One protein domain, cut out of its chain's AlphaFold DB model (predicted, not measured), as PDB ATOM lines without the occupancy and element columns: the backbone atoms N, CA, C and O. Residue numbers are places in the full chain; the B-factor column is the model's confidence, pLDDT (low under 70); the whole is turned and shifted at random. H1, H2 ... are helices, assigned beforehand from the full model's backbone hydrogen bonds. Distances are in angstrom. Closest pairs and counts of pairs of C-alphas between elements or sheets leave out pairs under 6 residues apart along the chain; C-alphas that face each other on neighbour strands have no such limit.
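AT A GLANCE: This is residues 23 to 76 of the 79 residues of the protein "Transposase" of Methanosphaera sp (UniProt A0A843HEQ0). The longest helix, H2, and H1 cross at a wide angle, joined at one end by the loop of residues 39 to 45; H3, after a tight turn, extends the shape at the other end. The printed part has 54 residues with three named helices, H1, H2, H3 in chain order, and no named strand: all helix. It is a loose rod of 42 by 21 by 15 A, with a radius of gyration of the C-alphas of 12.8 A.

IN THESE COORDINATES: H2, residues 46 to 62, is 24.7 A long and begins at C-alpha 46 (119.086, 179.744, 172.087). H1, residues 26 to 38, is 18.5 A long, from C-alpha 26 (105.637, 177.369, 193.399). H3, residues 65 to 74, ends at C-alpha 74 (100.528, 176.887, 201.506).

HOW THE PARTS SIT: H2 and H1 touch, opposite ways at a steep tilt of 58 degrees; their closest C-alphas, Met 34 and Thr 56, are 6.0 A apart. H3 and H1 are close but not clearly touching, the closest C-alphas being Pro 26 and Trp 70 at 7.0 A. In H1, H2 and H3 every O i to N i+4 pair is within hydrogen-bond range.

THE WHOLE: The farthest C-alphas, Lys 44 and Thr 76, are 42.6 A apart. The printed part has no cut and no long link. Residues 63 to 67 and 76 have pLDDT under 70.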
ATOM      1  N   HIS A  23      98.949 174.377 190.295       83.06
ATOM      2  CA  HIS A  23      98.623 175.596 191.034       83.06
ATOM      3  C   HIS A  23      99.213 175.618 192.457       83.06
ATOM      4  O   HIS A  23      99.424 176.707 192.998       83.06
ATOM      5  N   LEU A  24      99.497 174.440 193.027       85.00
ATOM      6  CA  LEU A  24     100.173 174.261 194.312       85.00
ATOM      7  C   LEU A  24     101.698 174.182 194.166       85.00
ATOM      8  O   LEU A  24     102.385 174.169 195.172       85.00
ATOM      9  N   ASN A  25     102.255 174.135 192.954       87.69
ATOM     10  CA  ASN A  25     103.701 174.064 192.764       87.69
ATOM     11  C   ASN A  25     104.288 175.481 192.573       87.69
ATOM     12  O   ASN A  25     103.956 176.142 191.584       87.69
ATOM     13  N   PRO A  26     105.159 175.986 193.468       83.62
ATOM     14  CA  PRO A  26     105.637 177.369 193.399       83.62
ATOM     15  C   PRO A  26     106.436 177.662 192.124       83.62
ATOM     16  O   PRO A  26     106.311 178.750 191.558       83.62
ATOM     17  N   ILE A  27     107.195 176.683 191.615       87.50
ATOM     18  CA  ILE A  27     107.985 176.859 190.388       87.50
ATOM     19  C   ILE A  27     107.094 177.096 189.160       87.50
ATOM     20  O   ILE A  27     107.450 177.881 188.286       87.50
ATOM     21  N   GLU A  28     105.893 176.509 189.115       90.00
ATOM     22  CA  GLU A  28     104.929 176.734 188.028       90.00
ATOM     23  C   GLU A  28     104.403 178.173 188.033       90.00
ATOM     24  O   GLU A  28     104.225 178.798 186.982       90.00
ATOM     25  N   GLN A  29     104.193 178.740 189.225       85.38
ATOM     26  CA  GLN A  29     103.763 180.130 189.364       85.38
ATOM     27  C   GLN A  29     104.852 181.105 188.918       85.38
ATOM     28  O   GLN A  29     104.546 182.103 188.255       85.38
ATOM     29  N   LEU A  30     106.111 180.790 189.229       88.00
ATOM     30  CA  LEU A  30     107.266 181.542 188.758       88.00
ATOM     31  C   LEU A  30     107.379 181.476 187.228       88.00
ATOM     32  O   LEU A  30     107.389 182.517 186.566       88.00
ATOM     33  N   TRP A  31     107.322 180.272 186.651       91.50
ATOM     34  CA  TRP A  31     107.340 180.073 185.201       91.50
ATOM     35  C   TRP A  31     106.206 180.800 184.487       91.50
ATOM     36  O   TRP A  31     106.409 181.343 183.400       91.50
ATOM     37  N   ARG A  32     105.006 180.845 185.071       89.00
ATOM     38  CA  ARG A  32     103.878 181.596 184.503       89.00
ATOM     39  C   ARG A  32     104.192 183.090 184.385       89.00
ATOM     40  O   ARG A  32     103.871 183.683 183.352       89.00
ATOM     41  N   LYS A  33     104.828 183.694 185.396       87.44
ATOM     42  CA  LYS A  33     105.250 185.104 185.345       87.44
ATOM     43  C   LYS A  33     106.390 185.314 184.350       87.44
ATOM     44  O   LYS A  33     106.265 186.176 183.483       87.44
ATOM     45  N   MET A  34     107.430 184.483 184.407       92.06
ATOM     46  CA  MET A  34     108.572 184.570 183.491       92.06
ATOM     47  C   MET A  34     108.129 184.454 182.030       92.06
ATOM     48  O   MET A  34     108.451 185.318 181.222       92.06
ATOM     49  N   LYS A  35     107.289 183.468 181.686       92.38
ATOM     50  CA  LYS A  35     106.767 183.299 180.316       92.38
ATOM     51  C   LYS A  35     105.992 184.522 179.818       92.38
ATOM     52  O   LYS A  35     106.078 184.847 178.637       92.38
ATOM     53  N   LYS A  36     105.253 185.216 180.695       92.19
ATOM     54  CA  LYS A  36     104.540 186.457 180.339       92.19
ATOM     55  C   LYS A  36     105.507 187.580 179.950       92.19
ATOM     56  O   LYS A  36     105.172 188.377 179.075       92.19
ATOM     57  N   ILE A  37     106.673 187.646 180.590       91.06
ATOM     58  CA  ILE A  37     107.725 188.621 180.282       91.06
ATOM     59  C   ILE A  37     108.449 188.201 179.003       91.06
ATOM     60  O   ILE A  37     108.471 188.955 178.039       91.06
ATOM     61  N   ILE A  38     108.939 186.960 178.949       94.00
ATOM     62  CA  ILE A  38     109.707 186.413 177.822       94.00
ATOM     63  C   ILE A  38     108.943 186.534 176.497       94.00
ATOM     64  O   ILE A  38     109.539 186.890 175.486       94.00
ATOM     65  N   LYS A  39     107.617 186.318 176.495       93.75
ATOM     66  CA  LYS A  39     106.767 186.445 175.294       93.75
ATOM     67  C   LYS A  39     106.817 187.842 174.646       93.75
ATOM     68  O   LYS A  39     106.456 187.975 173.482       93.75
ATOM     69  N   GLN A  40     107.226 188.874 175.382       93.81
ATOM     70  CA  GLN A  40     107.335 190.246 174.873       93.81
ATOM     71  C   GLN A  40     108.623 190.478 174.070       93.81
ATOM     72  O   GLN A  40     108.747 191.503 173.405       93.81
ATOM     73  N   TYR A  41     109.569 189.537 174.108       93.81
ATOM     74  CA  TYR A  41     110.853 189.636 173.425       93.81
ATOM     75  C   TYR A  41     110.877 188.762 172.172       93.81
ATOM     76  O   TYR A  41     110.376 187.637 172.156       93.81
ATOM     77  N   LEU A  42     111.528 189.260 171.119       94.62
ATOM     78  CA  LEU A  42     111.842 188.462 169.939       94.62
ATOM     79  C   LEU A  42     113.044 187.559 170.237       94.62
ATOM     80  O   LEU A  42     114.160 188.044 170.436       94.62
ATOM     81  N   ILE A  43     112.824 186.247 170.244       93.62
ATOM     82  CA  ILE A  43     113.873 185.263 170.518       93.62
ATOM     83  C   ILE A  43     114.709 185.053 169.254       93.62
ATOM     84  O   ILE A  43     114.221 184.526 168.259       93.62
ATOM     85  N   LYS A  44     115.975 185.476 169.299       91.31
ATOM     86  CA  LYS A  44     116.892 185.430 168.147       91.31
ATOM     87  C   LYS A  44     117.617 184.093 168.006       91.31
ATOM     88  O   LYS A  44     117.850 183.631 166.898       91.31
ATOM     89  N   ASN A  45     118.015 183.510 169.131       95.94
ATOM     90  CA  ASN A  45     118.730 182.243 169.210       95.94
ATOM     91  C   ASN A  45     118.605 181.663 170.629       95.94
ATOM     92  O   ASN A  45     118.052 182.303 171.531       95.94
ATOM     93  N   GLN A  46     119.119 180.447 170.808       97.19
ATOM     94  CA  GLN A  46     119.086 179.744 172.087       97.19
ATOM     95  C   GLN A  46     119.827 180.513 173.192       97.19
ATOM     96  O   GLN A  46     119.273 180.700 174.269       97.19
ATOM     97  N   GLU A  47     121.027 181.027 172.915       97.31
ATOM     98  CA  GLU A  47     121.839 181.749 173.907       97.31
ATOM     99  C   GLU A  47     121.123 183.004 174.439       97.31
ATOM    100  O   GLU A  47     121.154 183.313 175.631       97.31
ATOM    101  N   TYR A  48     120.421 183.726 173.563       96.38
ATOM    102  CA  TYR A  48     119.609 184.873 173.948       96.38
ATOM    103  C   TYR A  48     118.441 184.461 174.846       96.38
ATOM    104  O   TYR A  48     118.165 185.141 175.834       96.38
ATOM    105  N   LEU A  49     117.772 183.344 174.533       96.31
ATOM    106  CA  LEU A  49     116.701 182.815 175.376       96.31
ATOM    107  C   LEU A  49     117.226 182.413 176.758       96.31
ATOM    108  O   LEU A  49     116.608 182.768 177.757       96.31
ATOM    109  N   GLU A  50     118.365 181.726 176.827       97.00
ATOM    110  CA  GLU A  50     118.994 181.331 178.093       97.00
ATOM    111  C   GLU A  50     119.319 182.553 178.959       97.00
ATOM    112  O   GLU A  50     118.913 182.611 180.124       97.00
ATOM    113  N   LYS A  51     119.953 183.580 178.376       96.12
ATOM    114  CA  LYS A  51     120.232 184.848 179.072       96.12
ATOM    115  C   LYS A  51     118.952 185.523 179.557       96.12
ATOM    116  O   LYS A  51     118.892 185.995 180.691       96.12
ATOM    117  N   LEU A  52     117.912 185.545 178.726       95.69
ATOM    118  CA  LEU A  52     116.631 186.149 179.078       95.69
ATOM    119  C   LEU A  52     115.934 185.398 180.224       95.69
ATOM    120  O   LEU A  52     115.393 186.036 181.127       95.69
ATOM    121  N   VAL A  53     115.978 184.062 180.227       95.38
ATOM    122  CA  VAL A  53     115.448 183.217 181.311       95.38
ATOM    123  C   VAL A  53     116.187 183.489 182.621       95.38
ATOM    124  O   VAL A  53     115.537 183.707 183.641       95.38
ATOM    125  N   ILE A  54     117.523 183.531 182.601       94.31
ATOM    126  CA  ILE A  54     118.333 183.794 183.800       94.31
ATOM    127  C   ILE A  54     118.031 185.189 184.364       94.31
ATOM    128  O   ILE A  54     117.772 185.330 185.559       94.31
ATOM    129  N   ASN A  55     118.001 186.211 183.507       93.06
ATOM    130  CA  ASN A  55     117.730 187.583 183.938       93.06
ATOM    131  C   ASN A  55     116.324 187.718 184.535       93.06
ATOM    132  O   ASN A  55     116.173 188.200 185.656       93.06
ATOM    133  N   THR A  56     115.300 187.209 183.840       92.19
ATOM    134  CA  THR A  56     113.915 187.270 184.338       92.19
ATOM    135  C   THR A  56     113.703 186.456 185.614       92.19
ATOM    136  O   THR A  56     112.888 186.845 186.453       92.19
ATOM    137  N   PHE A  57     114.432 185.353 185.804       90.62
ATOM    138  CA  PHE A  57     114.423 184.596 187.055       90.62
ATOM    139  C   PHE A  57     114.993 185.425 188.215       90.62
ATOM    140  O   PHE A  57     114.330 185.569 189.242       90.62
ATOM    141  N   ASN A  58     116.167 186.032 188.030       89.00
ATOM    142  CA  ASN A  58     116.821 186.853 189.056       89.00
ATOM    143  C   ASN A  58     115.983 188.088 189.444       89.00
ATOM    144  O   ASN A  58     115.846 188.404 190.630       89.00
ATOM    145  N   GLU A  59     115.355 188.746 188.469       85.25
ATOM    146  CA  GLU A  59     114.402 189.845 188.704       85.25
ATOM    147  C   GLU A  59     113.145 189.377 189.454       85.25
ATOM    148  O   GLU A  59     112.597 190.081 190.303       85.25
ATOM    149  N   SER A  60     112.679 188.161 189.166       79.56
ATOM    150  CA  SER A  60     111.509 187.595 189.841       79.56
ATOM    151  C   SER A  60     111.800 187.196 191.292       79.56
ATOM    152  O   SER A  60     110.880 187.223 192.109       79.56
ATOM    153  N   LEU A  61     113.050 186.839 191.618       77.06
ATOM    154  CA  LEU A  61     113.487 186.474 192.972       77.06
ATOM    155  C   LEU A  61     113.771 187.679 193.871       77.06
ATOM    156  O   LEU A  61     113.469 187.630 195.059       77.06
ATOM    157  N   THR A  62     114.317 188.764 193.320       70.12
ATOM    158  CA  THR A  62     114.550 190.012 194.077       70.12
ATOM    159  C   THR A  62     113.247 190.616 194.606       70.12
ATOM    160  O   THR A  62     113.235 191.324 195.610       70.12
ATOM    161  N   ASN A  63     112.117 190.266 193.991       65.31
ATOM    162  CA  ASN A  63     110.784 190.579 194.482       65.31
ATOM    163  C   ASN A  63     110.278 189.469 195.434       65.31
ATOM    164  O   ASN A  63     109.322 188.753 195.117       65.31
ATOM    165  N   HIS A  64     110.930 189.336 196.601       62.00
ATOM    166  CA  HIS A  64     110.721 188.304 197.645       62.00
ATOM    167  C   HIS A  64     109.251 188.005 198.009       62.00
ATOM    168  O   HIS A  64     108.915 186.905 198.444       62.00
ATOM    169  N   LYS A  65     108.330 188.936 197.730       65.75
ATOM    170  CA  LYS A  65     106.881 188.769 197.917       65.75
ATOM    171  C   LYS A  65     106.325 187.473 197.326       65.75
ATOM    172  O   LYS A  65     105.436 186.877 197.917       65.75
ATOM    173  N   LEU A  66     106.821 187.017 196.173       68.25
ATOM    174  CA  LEU A  66     106.249 185.842 195.502       68.25
ATOM    175  C   LEU A  66     106.466 184.552 196.304       68.25
ATOM    176  O   LEU A  66     105.531 183.767 196.468       68.25
ATOM    177  N   THR A  67     107.690 184.334 196.783       68.56
ATOM    178  CA  THR A  67     108.050 183.138 197.552       68.56
ATOM    179  C   THR A  67     107.469 183.192 198.954       68.56
ATOM    180  O   THR A  67     106.958 182.179 199.429       68.56
ATOM    181  N   ASP A  68     107.464 184.374 199.569       73.19
ATOM    182  CA  ASP A  68     107.022 184.554 200.950       73.19
ATOM    183  C   ASP A  68     105.499 184.421 201.066       73.19
ATOM    184  O   ASP A  68     104.999 183.666 201.902       73.19
ATOM    185  N   GLU A  69     104.737 185.058 200.168       76.56
ATOM    186  CA  GLU A  69     103.276 184.923 200.131       76.56
ATOM    187  C   GLU A  69     102.851 183.484 199.824       76.56
ATOM    188  O   GLU A  69     101.885 182.982 200.403       76.56
ATOM    189  N   TRP A  70     103.562 182.802 198.920       78.31
ATOM    190  CA  TRP A  70     103.281 181.402 198.613       78.31
ATOM    191  C   TRP A  70     103.575 180.503 199.821       78.31
ATOM    192  O   TRP A  70     102.726 179.690 200.194       78.31
ATOM    193  N   TYR A  71     104.732 180.683 200.465       77.56
ATOM    194  CA  TYR A  71     105.131 179.914 201.641       77.56
ATOM    195  C   TYR A  71     104.119 180.069 202.783       77.56
ATOM    196  O   TYR A  71     103.618 179.070 203.301       77.56
ATOM    197  N   ILE A  72     103.731 181.304 203.110       80.06
ATOM    198  CA  ILE A  72     102.709 181.585 204.131       80.06
ATOM    199  C   ILE A  72     101.356 180.976 203.734       80.06
ATOM    200  O   ILE A  72     100.634 180.402 204.546       80.06
ATOM    201  N   LYS A  73     100.970 181.071 202.461       79.75
ATOM    202  CA  LYS A  73      99.660 180.578 202.029       79.75
ATOM    203  C   LYS A  73      99.539 179.055 202.100       79.75
ATOM    204  O   LYS A  73      98.456 178.564 202.426       79.75
ATOM    205  N   PHE A  74     100.598 178.331 201.740       75.94
ATOM    206  CA  PHE A  74     100.528 176.887 201.506       75.94
ATOM    207  C   PHE A  74     101.280 176.040 202.530       75.94
ATOM    208  O   PHE A  74     100.875 174.903 202.740       75.94
ATOM    209  N   ILE A  75     102.329 176.556 203.176       76.38
ATOM    210  CA  ILE A  75     103.133 175.780 204.131       76.38
ATOM    211  C   ILE A  75     102.705 176.060 205.568       76.38
ATOM    212  O   ILE A  75     102.428 175.115 206.300       76.38
ATOM    213  N   THR A  76     102.546 177.322 205.972       67.88
ATOM    214  CA  THR A  76     102.190 177.651 207.370       67.88
ATOM    215  C   THR A  76     100.729 177.362 207.730       67.88
ATOM    216  O   THR A  76     100.323 177.614 208.851       67.88
TER     217      THR A  76